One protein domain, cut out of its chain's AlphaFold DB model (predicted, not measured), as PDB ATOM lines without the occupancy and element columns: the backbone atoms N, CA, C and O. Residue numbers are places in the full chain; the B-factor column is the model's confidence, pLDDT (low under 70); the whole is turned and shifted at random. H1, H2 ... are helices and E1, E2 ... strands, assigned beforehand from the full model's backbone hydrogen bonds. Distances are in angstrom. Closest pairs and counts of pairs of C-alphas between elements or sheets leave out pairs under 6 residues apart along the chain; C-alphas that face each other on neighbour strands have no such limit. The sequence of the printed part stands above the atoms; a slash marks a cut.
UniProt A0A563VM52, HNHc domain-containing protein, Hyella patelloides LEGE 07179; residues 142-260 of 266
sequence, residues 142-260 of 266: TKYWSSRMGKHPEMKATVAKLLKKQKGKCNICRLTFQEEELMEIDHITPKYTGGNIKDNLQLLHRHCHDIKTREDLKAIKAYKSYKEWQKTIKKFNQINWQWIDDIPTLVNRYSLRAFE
ATOM      1  N   THR A 142     119.183  93.616  68.323       79.50
ATOM      2  CA  THR A 142     118.205  94.217  69.240       79.50
ATOM      3  C   THR A 142     117.234  93.189  69.822       79.50
ATOM      4  O   THR A 142     116.821  93.312  70.977       79.50
ATOM      5  N   LYS A 143     116.889  92.133  69.072       79.69
ATOM      6  CA  LYS A 143     115.986  91.065  69.524       79.69
ATOM      7  C   LYS A 143     116.622  90.214  70.623       79.69
ATOM      8  O   LYS A 143     115.949  89.904  71.613       79.69
ATOM      9  N   TYR A 144     117.887  89.823  70.463       83.19
ATOM     10  CA  TYR A 144     118.630  89.081  71.481       83.19
ATOM     11  C   TYR A 144     118.749  89.894  72.773       83.19
ATOM     12  O   TYR A 144     118.357  89.400  73.838       83.19
ATOM     13  N   TRP A 145     119.204  91.144  72.671       82.56
ATOM     14  CA  TRP A 145     119.438  92.018  73.822       82.56
ATOM     15  C   TRP A 145     118.142  92.432  74.528       82.56
ATOM     16  O   TRP A 145     118.054  92.302  75.748       82.56
ATOM     17  N   SER A 146     117.073  92.758  73.792       79.06
ATOM     18  CA  SER A 146     115.756  93.060  74.387       79.06
ATOM     19  C   SER A 146     115.183  91.879  75.182       79.06
ATOM     20  O   SER A 146     114.633  92.043  76.272       79.06
ATOM     21  N   SER A 147     115.316  90.655  74.654       81.75
ATOM     22  CA  SER A 147     114.841  89.435  75.327       81.75
ATOM     23  C   SER A 147     115.643  89.125  76.594       81.75
ATOM     24  O   SER A 147     115.085  88.657  77.590       81.75
ATOM     25  N   ARG A 148     116.953  89.393  76.565       85.88
ATOM     26  CA  ARG A 148     117.865  89.238  77.706       85.88
ATOM     27  C   ARG A 148     117.562  90.255  78.802       85.88
ATOM     28  O   ARG A 148     117.377  89.845  79.944       85.88
ATOM     29  N   MET A 149     117.428  91.527  78.435       83.31
ATOM     30  CA  MET A 149     117.094  92.633  79.334       83.31
ATOM     31  C   MET A 149     115.784  92.363  80.086       83.31
ATOM     32  O   MET A 149     115.756  92.370  81.313       83.31
ATOM     33  N   GLY A 150     114.719  91.973  79.373       81.31
ATOM     34  CA  GLY A 150     113.431  91.650  79.998       81.31
ATOM     35  C   GLY A 150     113.452  90.431  80.936       81.31
ATOM     36  O   GLY A 150     112.553  90.285  81.761       81.31
ATOM     37  N   LYS A 151     114.456  89.550  80.825       82.25
ATOM     38  CA  LYS A 151     114.658  88.380  81.703       82.25
ATOM     39  C   LYS A 151     115.732  88.611  82.771       82.25
ATOM     40  O   LYS A 151     116.045  87.673  83.511       82.25
ATOM     41  N   HIS A 152     116.321  89.804  82.835       82.19
ATOM     42  CA  HIS A 152     117.396  90.098  83.770       82.19
ATOM     43  C   HIS A 152     116.885  90.019  85.223       82.19
ATOM     44  O   HIS A 152     115.804  90.537  85.503       82.19
ATOM     45  N   PRO A 153     117.613  89.388  86.166       78.00
ATOM     46  CA  PRO A 153     117.147  89.237  87.549       78.00
ATOM     47  C   PRO A 153     116.861  90.556  88.276       78.00
ATOM     48  O   PRO A 153     115.991  90.596  89.139       78.00
ATOM     49  N   GLU A 154     117.576  91.623  87.923       81.69
ATOM     50  CA  GLU A 154     117.396  92.959  88.513       81.69
ATOM     51  C   GLU A 154     116.300  93.776  87.808       81.69
ATOM     52  O   GLU A 154     115.923  94.858  88.259       81.69
ATOM     53  N   MET A 155     115.740  93.261  86.708       85.81
ATOM     54  CA  MET A 155     114.647  93.912  85.998       85.81
ATOM     55  C   MET A 155     113.370  93.850  86.842       85.81
ATOM     56  O   MET A 155     112.855  92.777  87.166       85.81
ATOM     57  N   LYS A 156     112.790  95.017  87.149       89.44
ATOM     58  CA  LYS A 156     111.465  95.087  87.779       89.44
ATOM     59  C   LYS A 156     110.433  94.385  86.887       89.44
ATOM     60  O   LYS A 156     110.359  94.656  85.689       89.44
ATOM     61  N   ALA A 157     109.571  93.554  87.477       89.69
ATOM     62  CA  ALA A 157     108.552  92.799  86.739       89.69
ATOM     63  C   ALA A 157     107.640  93.697  85.877       89.69
ATOM     64  O   ALA A 157     107.272  93.329  84.761       89.69
ATOM     65  N   THR A 158     107.320  94.901  86.364       91.00
ATOM     66  CA  THR A 158     106.540  95.898  85.617       91.00
ATOM     67  C   THR A 158     107.272  96.373  84.362       91.00
ATOM     68  O   THR A 158     106.663  96.425  83.298       91.00
ATOM     69  N   VAL A 159     108.578  96.649  84.455       91.62
ATOM     70  CA  VAL A 159     109.407  97.058  83.305       91.62
ATOM     71  C   VAL A 159     109.487  95.924  82.285       91.62
ATOM     72  O   VAL A 159     109.196  96.147  81.114       91.62
ATOM     73  N   ALA A 160     109.753  94.687  82.724       90.69
ATOM     74  CA  ALA A 160     109.766  93.512  81.846       90.69
ATOM     75  C   ALA A 160     108.437  93.334  81.084       90.69
ATOM     76  O   ALA A 160     108.420  93.052  79.882       90.69
ATOM     77  N   LYS A 161     107.304  93.529  81.777       91.25
ATOM     78  CA  LYS A 161     105.962  93.466  81.180       91.25
ATOM     79  C   LYS A 161     105.762  94.563  80.132       91.25
ATOM     80  O   LYS A 161     105.238  94.270  79.057       91.25
ATOM     81  N   LEU A 162     106.179  95.796  80.424       92.06
ATOM     82  CA  LEU A 162     106.058  96.928  79.502       92.06
ATOM     83  C   LEU A 162     106.980  96.786  78.286       92.06
ATOM     84  O   LEU A 162     106.505  96.972  77.170       92.06
ATOM     85  N   LEU A 163     108.232  96.350  78.466       90.62
ATOM     86  CA  LEU A 163     109.146  96.016  77.365       90.62
ATOM     87  C   LEU A 163     108.511  94.995  76.416       90.62
ATOM     88  O   LEU A 163     108.506  95.195  75.203       90.62
ATOM     89  N   LYS A 164     107.903  93.930  76.957       89.25
ATOM     90  CA  LYS A 164     107.183  92.939  76.145       89.25
ATOM     91  C   LYS A 164     105.978  93.558  75.428       89.25
ATOM     92  O   LYS A 164     105.818  93.334  74.230       89.25
ATOM     93  N   LYS A 165     105.146  94.335  76.136       91.12
ATOM     94  CA  LYS A 165     103.945  94.998  75.584       91.12
ATOM     95  C   LYS A 165     104.303  95.957  74.442       91.12
ATOM     96  O   LYS A 165     103.629  95.966  73.420       91.12
ATOM     97  N   GLN A 166     105.384  96.715  74.598       92.00
ATOM     98  CA  GLN A 166     105.849  97.726  73.647       92.00
ATOM     99  C   GLN A 166     106.843  97.193  72.609       92.00
ATOM    100  O   GLN A 166     107.410  97.970  71.843       92.00
ATOM    101  N   LYS A 167     107.081  95.874  72.576       89.94
ATOM    102  CA  LYS A 167     108.049  95.236  71.668       89.94
ATOM    103  C   LYS A 167     109.447  95.873  71.757       89.94
ATOM    104  O   LYS A 167     110.121  96.034  70.745       89.94
ATOM    105  N   GLY A 168     109.850  96.264  72.967       87.94
ATOM    106  CA  GLY A 168     111.140  96.891  73.256       87.94
ATOM    107  C   GLY A 168     111.292  98.324  72.744       87.94
ATOM    108  O   GLY A 168     112.411  98.818  72.745       87.94
ATOM    109  N   LYS A 169     110.215  98.992  72.305       91.06
ATOM    110  CA  LYS A 169     110.269 100.348  71.738       91.06
ATOM    111  C   LYS A 169     109.652 101.393  72.664       91.06
ATOM    112  O   LYS A 169     108.632 101.145  73.307       91.06
ATOM    113  N   CYS A 170     110.232 102.586  72.695       94.12
ATOM    114  CA  CYS A 170     109.641 103.744  73.358       94.12
ATOM    115  C   CYS A 170     108.374 104.202  72.610       94.12
ATOM    116  O   CYS A 170     108.358 104.267  71.381       94.12
ATOM    117  N   ASN A 171     107.308 104.558  73.330       94.81
ATOM    118  CA  ASN A 171     106.062 105.025  72.707       94.81
ATOM    119  C   ASN A 171     106.144 106.447  72.129       94.81
ATOM    120  O   ASN A 171     105.295 106.800  71.314       94.81
ATOM    121  N   ILE A 172     107.149 107.235  72.525       94.50
ATOM    122  CA  ILE A 172     107.357 108.608  72.044       94.50
ATOM    123  C   ILE A 172     108.302 108.609  70.839       94.50
ATOM    124  O   ILE A 172     107.848 108.820  69.720       94.50
ATOM    125  N   CYS A 173     109.588 108.286  71.021       94.56
ATOM    126  CA  CYS A 173     110.563 108.337  69.922       94.56
ATOM    127  C   CYS A 173     110.588 107.092  69.018       94.56
ATOM    128  O   CYS A 173     111.279 107.095  68.006       94.56
ATOM    129  N   ARG A 174     109.877 106.010  69.370       93.12
ATOM    130  CA  ARG A 174     109.814 104.738  68.610       93.12
ATOM    131  C   ARG A 174     111.134 103.964  68.469       93.12
ATOM    132  O   ARG A 174     111.127 102.885  67.872       93.12
ATOM    133  N   LEU A 175     112.220 104.449  69.070       90.25
ATOM    134  CA  LEU A 175     113.505 103.754  69.153       90.25
ATOM    135  C   LEU A 175     113.466 102.612  70.179       90.25
ATOM    136  O   LEU A 175     112.632 102.611  71.089       90.25
ATOM    137  N   THR A 176     114.347 101.625  69.998       88.38
ATOM    138  CA  THR A 176     114.491 100.480  70.907       88.38
ATOM    139  C   THR A 176     115.332 100.828  72.123       88.38
ATOM    140  O   THR A 176     116.381 101.437  71.955       88.38
ATOM    141  N   PHE A 177     114.913 100.348  73.293       87.69
ATOM    142  CA  PHE A 177     115.679 100.478  74.531       87.69
ATOM    143  C   PHE A 177     116.986  99.680  74.477       87.69
ATOM    144  O   PHE A 177     116.980  98.507  74.085       87.69
ATOM    145  N   GLN A 178     118.075 100.295  74.927       83.06
ATOM    146  CA  GLN A 178     119.384  99.674  75.138       83.06
ATOM    147  C   GLN A 178     119.638  99.386  76.626       83.06
ATOM    148  O   GLN A 178     118.951  99.901  77.503       83.06
ATOM    149  N   GLU A 179     120.612  98.519  76.919       73.00
ATOM    150  CA  GLU A 179     120.878  98.022  78.282       73.00
ATOM    151  C   GLU A 179     121.338  99.117  79.256       73.00
ATOM    152  O   GLU A 179     120.959  99.087  80.424       73.00
ATOM    153  N   GLU A 180     122.085 100.108  78.775       77.75
ATOM    154  CA  GLU A 180     122.624 101.203  79.595       77.75
ATOM    155  C   GLU A 180     121.697 102.430  79.661       77.75
ATOM    156  O   GLU A 180     121.968 103.392  80.381       77.75
ATOM    157  N   GLU A 181     120.585 102.419  78.925       83.56
ATOM    158  CA  GLU A 181     119.658 103.544  78.896       83.56
ATOM    159  C   GLU A 181     118.740 103.563  80.121       83.56
ATOM    160  O   GLU A 181     118.193 102.552  80.568       83.56
ATOM    161  N   LEU A 182     118.494 104.768  80.639       86.56
ATOM    162  CA  LEU A 182     117.539 104.967  81.721       86.56
ATOM    163  C   LEU A 182     116.102 104.876  81.192       86.56
ATOM    164  O   LEU A 182     115.651 105.703  80.389       86.56
ATOM    165  N   MET A 183     115.390 103.865  81.686       91.44
ATOM    166  CA  MET A 183     113.990 103.583  81.382       91.44
ATOM    167  C   MET A 183     113.086 104.030  82.527       91.44
ATOM    168  O   MET A 183     113.239 103.579  83.666       91.44
ATOM    169  N   GLU A 184     112.084 104.847  82.216       94.19
ATOM    170  CA  GLU A 184     111.137 105.377  83.196       94.19
ATOM    171  C   GLU A 184     109.711 104.915  82.887       94.19
ATOM    172  O   GLU A 184     109.291 104.833  81.729       94.19
ATOM    173  N   ILE A 185     108.976 104.553  83.942       94.00
ATOM    174  CA  ILE A 185     107.570 104.152  83.845       94.00
ATOM    175  C   ILE A 185     106.705 105.400  83.981       94.00
ATOM    176  O   ILE A 185     106.821 106.120  84.968       94.00
ATOM    177  N   ASP A 186     105.776 105.570  83.050       93.31
ATOM    178  CA  ASP A 186     104.868 106.710  82.978       93.31
ATOM    179  C   ASP A 186     103.432 106.286  82.639       93.31
ATOM    180  O   ASP A 186     103.180 105.142  82.256       93.31
ATOM    181  N   HIS A 187     102.478 107.205  82.779       92.50
ATOM    182  CA  HIS A 187     101.089 107.034  82.370       92.50
ATOM    183  C   HIS A 187     100.862 107.596  80.959       92.50
ATOM    184  O   HIS A 187     101.213 108.737  80.703       92.50
ATOM    185  N   ILE A 188     100.218 106.858  80.052       91.88
ATOM    186  CA  ILE A 188      99.873 107.312  78.692       91.88
ATOM    187  C   ILE A 188      99.017 108.579  78.762       91.88
ATOM    188  O   ILE A 188      99.373 109.599  78.182       91.88
ATOM    189  N   THR A 189      97.932 108.528  79.530       87.81
ATOM    190  CA  THR A 189      97.094 109.674  79.876       87.81
ATOM    191  C   THR A 189      97.395 110.102  81.311       87.81
ATOM    192  O   THR A 189      97.340 109.257  82.213       87.81
ATOM    193  N   PRO A 190      97.664 111.388  81.582       87.12
ATOM    194  CA  PRO A 190      97.864 111.864  82.944       87.12
ATOM    195  C   PRO A 190      96.694 111.499  83.860       87.12
ATOM    196  O   PRO A 190      95.526 111.632  83.494       87.12
ATOM    197  N   LYS A 191      96.988 111.081  85.097       83.50
ATOM    198  CA  LYS A 191      95.943 110.735  86.081       83.50
ATOM    199  C   LYS A 191      94.939 111.870  86.281       83.50
ATOM    200  O   LYS A 191      93.743 111.632  86.399       83.50
ATOM    201  N   TYR A 192      95.433 113.108  86.290       81.44
ATOM    202  CA  TYR A 192      94.615 114.293  86.539       81.44
ATOM    203  C   TYR A 192      93.597 114.574  85.421       81.44
ATOM    204  O   TYR A 192      92.565 115.184  85.677       81.44
ATOM    205  N   THR A 193      93.855 114.109  84.198       79.25
ATOM    206  CA  THR A 193      92.958 114.277  83.046       79.25
ATOM    207  C   THR A 193      92.106 113.033  82.773       79.25
ATOM    208  O   THR A 193      91.519 112.913  81.703       79.25
ATOM    209  N   GLY A 194      91.992 112.117  83.745       76.62
ATOM    210  CA  GLY A 194      91.120 110.937  83.661       76.62
ATOM    211  C   GLY A 194      91.824 109.631  83.280       76.62
ATOM    212  O   GLY A 194      91.154 108.645  82.979       76.62
ATOM    213  N   GLY A 195      93.160 109.586  83.303       78.44
ATOM    214  CA  GLY A 195      93.913 108.360  83.042       78.44
ATOM    215  C   GLY A 195      93.664 107.261  84.086       78.44
ATOM    216  O   GLY A 195      93.902 107.462  85.279       78.44
ATOM    217  N   ASN A 196      93.246 106.073  83.636       78.44
ATOM    218  CA  ASN A 196      93.088 104.871  84.474       78.44
ATOM    219  C   ASN A 196      94.460 104.388  85.020       78.44
ATOM    220  O   ASN A 196      95.509 104.845  84.585       78.44
ATOM    221  N   ILE A 197      94.487 103.467  85.984       72.88
ATOM    222  CA  ILE A 197      95.700 102.931  86.620       72.88
ATOM    223  C   ILE A 197      96.160 101.614  85.969       72.88
ATOM    224  O   ILE A 197      97.359 101.406  85.800       72.88
ATOM    225  N   LYS A 198      95.240 100.705  85.609       71.06
ATOM    226  CA  LYS A 198      95.607  99.311  85.269       71.06
ATOM    227  C   LYS A 198      96.269  99.139  83.894       71.06
ATOM    228  O   LYS A 198      97.231  98.379  83.796       71.06
ATOM    229  N   ASP A 199      95.818  99.870  82.873       81.50
ATOM    230  CA  ASP A 199      96.279  99.688  81.478       81.50
ATOM    231  C   ASP A 199      96.969 100.909  80.869       81.50
ATOM    232  O   ASP A 199      97.421 100.880  79.723       81.50
ATOM    233  N   ASN A 200      97.099 101.954  81.674       91.19
ATOM    234  CA  ASN A 200      97.601 103.254  81.274       91.19
ATOM    235  C   ASN A 200      99.121 103.378  81.425       91.19
ATOM    236  O   ASN A 200      99.661 104.442  81.186       91.19
ATOM    237  N   LEU A 201      99.831 102.337  81.862       93.69
ATOM    238  CA  LEU A 201     101.282 102.416  82.012       93.69
ATOM    239  C   LEU A 201     102.001 102.206  80.675       93.69
ATOM    240  O   LEU A 201     101.640 101.326  79.885       93.69
ATOM    241  N   GLN A 202     103.065 102.978  80.487       94.69
ATOM    242  CA  GLN A 202     104.037 102.876  79.408       94.69
ATOM    243  C   GLN A 202     105.464 103.040  79.939       94.69
ATOM    244  O   GLN A 202     105.685 103.555  81.031       94.69
ATOM    245  N   LEU A 203     106.430 102.581  79.157       95.19
ATOM    246  CA  LEU A 203     107.856 102.726  79.392       95.19
ATOM    247  C   LEU A 203     108.426 103.708  78.370       95.19
ATOM    248  O   LEU A 203     108.169 103.561  77.171       95.19
ATOM    249  N   LEU A 204     109.198 104.684  78.835       96.31
ATOM    250  CA  LEU A 204     109.805 105.733  78.020       96.31
ATOM    251  C   LEU A 204     111.305 105.829  78.306       96.31
ATOM    252  O   LEU A 204     111.760 105.478  79.394       96.31
ATOM    253  N   HIS A 205     112.076 106.328  77.336       95.56
ATOM    254  CA  HIS A 205     113.419 106.831  77.639       95.56
ATOM    255  C   HIS A 205     113.287 108.052  78.546       95.56
ATOM    256  O   HIS A 205     112.348 108.830  78.365       95.56
ATOM    257  N   ARG A 206     114.249 108.277  79.441       95.12
ATOM    258  CA  ARG A 206     114.260 109.449  80.331       95.12
ATOM    259  C   ARG A 206     113.993 110.777  79.605       95.12
ATOM    260  O   ARG A 206     113.065 111.495  79.947       95.12
ATOM    261  N   HIS A 207     114.696 111.054  78.504       94.56
ATOM    262  CA  HIS A 207     114.463 112.284  77.732       94.56
ATOM    263  C   HIS A 207     113.045 112.360  77.123       94.56
ATOM    264  O   HIS A 207     112.450 113.431  77.042       94.56
ATOM    265  N   CYS A 208     112.468 111.223  76.709       96.38
ATOM    266  CA  CYS A 208     111.091 111.162  76.209       96.38
ATOM    267  C   CYS A 208     110.073 111.413  77.329       96.38
ATOM    268  O   CYS A 208     109.030 112.019  77.084       96.38
ATOM    269  N   HIS A 209     110.373 110.935  78.537       96.56
ATOM    270  CA  HIS A 209     109.572 111.167  79.729       96.56
ATOM    271  C   HIS A 209     109.521 112.658  80.080       96.56
ATOM    272  O   HIS A 209     108.436 113.202  80.296       96.56
ATOM    273  N   ASP A 210     110.666 113.341  80.053       95.06
ATOM    274  CA  ASP A 210     110.758 114.780  80.324       95.06
ATOM    275  C   ASP A 210     109.950 115.605  79.309       95.06
ATOM    276  O   ASP A 210     109.154 116.471  79.687       95.06
ATOM    277  N   ILE A 211     110.087 115.287  78.014       94.62
ATOM    278  CA  ILE A 211     109.314 115.925  76.937       94.62
ATOM    279  C   ILE A 211     107.814 115.729  77.168       94.62
ATOM    280  O   ILE A 211     107.052 116.696  77.110       94.62
ATOM    281  N   LYS A 212     107.383 114.495  77.452       94.44
ATOM    282  CA  LYS A 212     105.968 114.201  77.684       94.44
ATOM    283  C   LYS A 212     105.438 114.919  78.923       94.44
ATOM    284  O   LYS A 212     104.375 115.526  78.851       94.44
ATOM    285  N   THR A 213     106.186 114.913  80.023       93.75
ATOM    286  CA  THR A 213     105.801 115.592  81.269       93.75
ATOM    287  C   THR A 213     105.541 117.078  81.025       93.75
ATOM    288  O   THR A 213     104.548 117.627  81.506       93.75
ATOM    289  N   ARG A 214     106.389 117.736  80.226       93.69
ATOM    290  CA  ARG A 214     106.194 119.139  79.845       93.69
ATOM    291  C   ARG A 214     104.873 119.366  79.104       93.69
ATOM    292  O   ARG A 214     104.184 120.344  79.392       93.69
ATOM    293  N   GLU A 215     104.514 118.492  78.166       92.06
ATOM    294  CA  GLU A 215     103.246 118.602  77.428       92.06
ATOM    295  C   GLU A 215     102.032 118.266  78.307       92.06
ATOM    296  O   GLU A 215     101.026 118.980  78.283       92.06
ATOM    297  N   ASP A 216     102.149 117.257  79.170       92.19
ATOM    298  CA  ASP A 216     101.105 116.890  80.125       92.19
ATOM    299  C   ASP A 216     100.774 118.039  81.076       92.19
ATOM    300  O   ASP A 216      99.605 118.287  81.362       92.19
ATOM    301  N   LEU A 217     101.777 118.786  81.547       92.81
ATOM    302  CA  LEU A 217     101.556 119.944  82.415       92.81
ATOM    303  C   LEU A 217     100.705 121.026  81.733       92.81
ATOM    304  O   LEU A 217      99.849 121.627  82.392       92.81
ATOM    305  N   LYS A 218     100.872 121.240  80.421       92.19
ATOM    306  CA  LYS A 218     100.015 122.157  79.650       92.19
ATOM    307  C   LYS A 218      98.580 121.636  79.588       92.19
ATOM    308  O   LYS A 218      97.649 122.382  79.889       92.19
ATOM    309  N   ALA A 219      98.402 120.352  79.271       87.56
ATOM    310  CA  ALA A 219      97.086 119.717  79.196       87.56
ATOM    311  C   ALA A 219      96.362 119.721  80.554       87.56
ATOM    312  O   ALA A 219      95.175 120.033  80.633       87.56
ATOM    313  N   ILE A 220      97.083 119.448  81.644       89.50
ATOM    314  CA  ILE A 220      96.565 119.504  83.015       89.50
ATOM    315  C   ILE A 220      96.119 120.925  83.360       89.50
ATOM    316  O   ILE A 220      95.040 121.100  83.926       89.50
ATOM    317  N   LYS A 221      96.920 121.943  83.019       91.94
ATOM    318  CA  LYS A 221      96.557 123.348  83.248       91.94
ATOM    319  C   LYS A 221      95.278 123.715  82.490       91.94
ATOM    320  O   LYS A 221      94.361 124.254  83.101       91.94
ATOM    321  N   ALA A 222      95.180 123.354  81.210       88.38
ATOM    322  CA  ALA A 222      93.979 123.582  80.406       88.38
ATOM    323  C   ALA A 222      92.744 122.861  80.983       88.38
ATOM    324  O   ALA A 222      91.679 123.463  81.119       88.38
ATOM    325  N   TYR A 223      92.897 121.602  81.407       88.38
ATOM    326  CA  TYR A 223      91.821 120.824  82.024       88.38
ATOM    327  C   TYR A 223      91.329 121.436  83.342       88.38
ATOM    328  O   TYR A 223      90.122 121.486  83.583       88.38
ATOM    329  N   LYS A 224      92.246 121.938  84.184       90.00
ATOM    330  CA  LYS A 224      91.897 122.675  85.410       90.00
ATOM    331  C   LYS A 224      91.056 123.908  85.091       90.00
ATOM    332  O   LYS A 224      89.990 124.064  85.680       90.00
ATOM    333  N   SER A 225      91.499 124.729  84.138       90.62
ATOM    334  CA  SER A 225      90.764 125.927  83.717       90.62
ATOM    335  C   SER A 225      89.368 125.582  83.197       90.62
ATOM    336  O   SER A 225      88.390 126.196  83.614       90.62
ATOM    337  N   TYR A 226      89.251 124.551  82.356       89.81
ATOM    338  CA  TYR A 226      87.963 124.085  81.842       89.81
ATOM    339  C   TYR A 226      87.022 123.611  82.956       89.81
ATOM    340  O   TYR A 226      85.853 123.991  82.988       89.81
ATOM    341  N   LYS A 227      87.516 122.800  83.901       90.06
ATOM    342  CA  LYS A 227      86.709 122.326  85.035       90.06
ATOM    343  C   LYS A 227      86.226 123.465  85.922       90.06
ATOM    344  O   LYS A 227      85.108 123.386  86.426       90.06
ATOM    345  N   GLU A 228      87.042 124.495  86.109       92.44
ATOM    346  CA  GLU A 228      86.639 125.668  86.875       92.44
ATOM    347  C   GLU A 228      85.577 126.482  86.129       92.44
ATOM    348  O   GLU A 228      84.531 126.774  86.699       92.44
ATOM    349  N   TRP A 229      85.760 126.716  84.827       91.44
ATOM    350  CA  TRP A 229      84.762 127.380  83.983       91.44
ATOM    351  C   TRP A 229      83.412 126.646  83.978       91.44
ATOM    352  O   TRP A 229      82.366 127.266  84.143       91.44
ATOM    353  N   GLN A 230      83.424 125.312  83.905       92.50
ATOM    354  CA  GLN A 230      82.217 124.483  84.002       92.50
ATOM    355  C   GLN A 230      81.483 124.650  85.340       92.50
ATOM    356  O   GLN A 230      80.253 124.705  85.369       92.50
ATOM    357  N   LYS A 231      82.206 124.758  86.464       92.12
ATOM    358  CA  LYS A 231      81.578 125.059  87.764       92.12
ATOM    359  C   LYS A 231      80.974 126.459  87.775       92.12
ATOM    360  O   LYS A 231      79.873 126.623  88.297       92.12
ATOM    361  N   THR A 232      81.680 127.445  87.220       91.06
ATOM    362  CA  THR A 232      81.204 128.831  87.129       91.06
ATOM    363  C   THR A 232      79.922 128.910  86.311       91.06
ATOM    364  O   THR A 232      78.946 129.475  86.792       91.06
ATOM    365  N   ILE A 233      79.867 128.256  85.148       90.88
ATOM    366  CA  ILE A 233      78.647 128.174  84.331       90.88
ATOM    367  C   ILE A 233      77.523 127.468  85.066       90.88
ATOM    368  O   ILE A 233      76.395 127.945  85.060       90.88
ATOM    369  N   LYS A 234      77.808 126.346  85.732       91.94
ATOM    370  CA  LYS A 234      76.780 125.639  86.496       91.94
ATOM    371  C   LYS A 234      76.163 126.535  87.574       91.94
ATOM    372  O   LYS A 234      74.952 126.497  87.753       91.94
ATOM    373  N   LYS A 235      76.975 127.341  88.269       89.31
ATOM    374  CA  LYS A 235      76.492 128.338  89.238       89.31
ATOM    375  C   LYS A 235      75.717 129.466  88.560       89.31
ATOM    376  O   LYS A 235      74.658 129.835  89.050       89.31
ATOM    377  N   PHE A 236      76.223 129.985  87.444       88.62
ATOM    378  CA  PHE A 236      75.551 131.020  86.661       88.62
ATOM    379  C   PHE A 236      74.153 130.553  86.238       88.62
ATOM    380  O   PHE A 236      73.177 131.211  86.558       88.62
ATOM    381  N   ASN A 237      74.024 129.359  85.661       86.44
ATOM    382  CA  ASN A 237      72.743 128.803  85.211       86.44
ATOM    383  C   ASN A 237      71.754 128.466  86.345       86.44
ATOM    384  O   ASN A 237      70.596 128.179  86.067       86.44
ATOM    385  N   GLN A 238      72.192 128.447  87.610       86.75
ATOM    386  CA  GLN A 238      71.308 128.265  88.772       86.75
ATOM    387  C   GLN A 238      70.669 129.577  89.246       86.75
ATOM    388  O   GLN A 238      69.752 129.547  90.065       86.75
ATOM    389  N   ILE A 239      71.162 130.719  88.768       84.50
ATOM    390  CA  ILE A 239      70.640 132.044  89.097       84.50
ATOM    391  C   ILE A 239      69.565 132.408  88.069       84.50
ATOM    392  O   ILE A 239      69.675 132.071  86.891       84.50
ATOM    393  N   ASN A 240      68.510 133.087  88.520       82.88
ATOM    394  CA  ASN A 240      67.434 133.532  87.644       82.88
ATOM    395  C   ASN A 240      67.831 134.854  86.967       82.88
ATOM    396  O   ASN A 240      67.923 135.895  87.627       82.88
ATOM    397  N   TRP A 241      68.101 134.794  85.665       85.69
ATOM    398  CA  TRP A 241      68.546 135.932  84.860       85.69
ATOM    399  C   TRP A 241      67.433 136.424  83.945       85.69
ATOM    400  O   TRP A 241      66.695 135.626  83.371       85.69
ATOM    401  N   GLN A 242      67.378 137.736  83.752       84.94
ATOM    402  CA  GLN A 242      66.629 138.366  82.676       84.94
ATOM    403  C   GLN A 242      67.628 138.966  81.690       84.94
ATOM    404  O   GLN A 242      68.542 139.686  82.086       84.94
ATOM    405  N   TRP A 243      67.474 138.642  80.412       80.50
ATOM    406  CA  TRP A 243      68.344 139.142  79.353       80.50
ATOM    407  C   TRP A 243      67.731 140.419  78.783       80.50
ATOM    408  O   TRP A 243      66.603 140.390  78.296       80.50
ATOM    409  N   ILE A 244      68.449 141.534  78.900       84.88
ATOM    410  CA  ILE A 244      68.058 142.840  78.356       84.88
ATOM    411  C   ILE A 244      69.201 143.263  77.442       84.88
ATOM    412  O   ILE A 244      70.333 143.354  77.911       84.88
ATOM    413  N   ASP A 245      68.922 143.444  76.150       86.69
ATOM    414  CA  ASP A 245      69.924 143.786  75.128       86.69
ATOM    415  C   ASP A 245      71.161 142.861  75.158       86.69
ATOM    416  O   ASP A 245      72.301 143.316  75.145       86.69
ATOM    417  N   ASP A 246      70.932 141.547  75.273       82.88
ATOM    418  CA  ASP A 246      71.961 140.497  75.401       82.88
ATOM    419  C   ASP A 246      72.852 140.578  76.660       82.88
ATOM    420  O   ASP A 246      73.819 139.823  76.802       82.88
ATOM    421  N   ILE A 247      72.497 141.422  77.633       82.69
ATOM    422  CA  ILE A 247      73.188 141.534  78.921       82.69
ATOM    423  C   ILE A 247      72.396 140.763  79.994       82.69
ATOM    424  O   ILE A 247      71.241 141.101  80.287       82.69
ATOM    425  N   PRO A 248      72.986 139.728  80.627       82.00
ATOM    426  CA  PRO A 248      72.318 138.990  81.689       82.00
ATOM    427  C   PRO A 248      72.221 139.854  82.949       82.00
ATOM    428  O   PRO A 248      73.224 140.187  83.583       82.00
ATOM    429  N   THR A 249      70.993 140.191  83.331       82.44
ATOM    430  CA  THR A 249      70.679 141.062  84.465       82.44
ATOM    431  C   THR A 249      70.017 140.247  85.576       82.44
ATOM    432  O   THR A 249      69.118 139.439  85.337       82.44
ATOM    433  N   LEU A 250      70.501 140.408  86.808       78.00
ATOM    434  CA  LEU A 250      70.071 139.613  87.961       78.00
ATOM    435  C   LEU A 250      68.655 140.027  88.383       78.00
ATOM    436  O   LEU A 250      68.425 141.186  88.737       78.00
ATOM    437  N   VAL A 251      67.709 139.086  88.384       73.00
ATOM    438  CA  VAL A 251      66.335 139.369  88.818       73.00
ATOM    439  C   VAL A 251      66.299 139.377  90.344       73.00
ATOM    440  O   VAL A 251      66.147 138.340  90.989       73.00
ATOM    441  N   ASN A 252      66.464 140.554  90.942       58.28
ATOM    442  CA  ASN A 252      66.240 140.738  92.369       58.28
ATOM    443  C   ASN A 252      64.769 141.121  92.594       58.28
ATOM    444  O   ASN A 252      64.248 142.000  91.912       58.28
ATOM    445  N   ARG A 253      64.084 140.514  93.574       51.09
ATOM    446  CA  ARG A 253      62.665 140.812  93.884       51.09
ATOM    447  C   ARG A 253      62.398 142.292  94.218       51.09
ATOM    448  O   ARG A 253      61.245 142.703  94.242       51.09
ATOM    449  N   TYR A 254      63.445 143.086  94.440       52.16
ATOM    450  CA  TYR A 254      63.371 144.525  94.687       52.16
ATOM    451  C   TYR A 254      63.453 145.406  93.424       52.16
ATOM    452  O   TYR A 254      63.060 146.565  93.495       52.16
ATOM    453  N   SER A 255      63.926 144.905  92.271       49.75
ATOM    454  CA  SER A 255      64.112 145.733  91.061       49.75
ATOM    455  C   SER A 255      62.893 145.791  90.136       49.75
ATOM    456  O   SER A 255      62.761 146.749  89.378       49.75
ATOM    457  N   LEU A 256      61.968 144.827  90.226       47.56
ATOM    458  CA  LEU A 256      60.742 144.813  89.409       47.56
ATOM    459  C   LEU A 256      59.791 145.978  89.743       47.56
ATOM    460  O   LEU A 256      59.177 146.532  88.837       47.56
ATOM    461  N   ARG A 257      59.750 146.434  91.005       47.81
ATOM    462  CA  ARG A 257      58.964 147.623  91.391       47.81
ATOM    463  C   ARG A 257      59.497 148.922  90.778       47.81
ATOM    464  O   ARG A 257      58.711 149.750  90.341       47.81
ATOM    465  N   ALA A 258      60.819 149.077  90.687       50.09
ATOM    466  CA  ALA A 258      61.433 150.316  90.205       50.09
ATOM    467  C   ALA A 258      61.303 150.520  88.682       50.09
ATOM    468  O   ALA A 258      61.385 151.653  88.204       50.09
ATOM    469  N   PHE A 259      61.114 149.441  87.910       49.00
ATOM    470  CA  PHE A 259      60.934 149.524  86.458       49.00
ATOM    471  C   PHE A 259      59.467 149.740  86.063       49.00
ATOM    472  O   PHE A 259      59.204 150.557  85.185       49.00
ATOM    473  N   GLU A 260      58.514 149.094  86.748       50.44
ATOM    474  CA  GLU A 260      57.072 149.302  86.517       50.44
ATOM    475  C   GLU A 260      56.596 150.712  86.911       50.44
ATOM    476  O   GLU A 260      55.667 151.244  86.302       50.44
TER     477      GLU A 260
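This is residues 142 to 260 of the 266 residues of the protein "HNHc domain-containing protein" of Hyella patelloides LEGE 07179 (UniProt A0A563VM52). A long helix, H3, is the shaft of a rod, with a head at one end made of the helical hairpin H1 and H2, the strand hairpin E1 and E2, and long loops. At its other end is a small strand hairpin, E3 and E4, and H4 sticks out beyond it. The 119 printed residues hold four named helices and four named strands, in the order H1 H2 E1 E2 H3 E3 E4 H4, a mixed class with two antiparallel two-stranded sheets, E1 - E2 and E3 - E4. The whole is extended, with a radius of gyration of the C-alphas of 25.8 A and spans of 87 by 22 by 17 A.

H1, residues 142 to 150, begins at C-alpha 142 (118.205, 94.217, 69.240) and is 12.0 A long. H2, residues 157 to 165, is 12.3 A. E1, residues 183 to 187, and E2, residues 201 to 205, are 13.4 and 13.6 A. H3, residues 206 to 236, runs 44.8 A to C-alpha 236 (75.551, 131.020, 86.661). E3 is residues 241 to 244, E4 247 to 250, and H4 255 to 260, ending at C-alpha 260 (57.072, 149.302, 86.517).

H1 and H2 touch, closest at the C-alphas of Gly 150 and Ala 160, 4.5 A, at a shallow tilt of 28 degrees, opposite ways. The closest C-alphas of H2 and E2 are those of Leu 162 and Leu 203, 6.1 A. E1 and E2 are antiparallel, with N 184 and O 204 at 2.9 A. The closest C-alphas of E1 and H3 are those of Glu 184 and Arg 206, 5.9 A. H3 is apart from H1 and H2. E3 and E4 are antiparallel, with N 249 and O 242 at 2.8 A. H4 is apart from E3. Every O i to N i+4 pair is within hydrogen-bond range in H1, H2 and H4, and 26 of 27 in H3.

The C-alphas of Tyr 144 and Glu 260, the two farthest apart, are 87.4 A from each other. Residues 225 to 235 of H3 stand free, as do residues 253 to 260, of which 255 to 260 belong to H4. The links H2 to E1 and E1 to E2 are long, and the printed part has no cut. Mean pLDDT of the printed part is 84.9, and residues 252 to 260 are under 70.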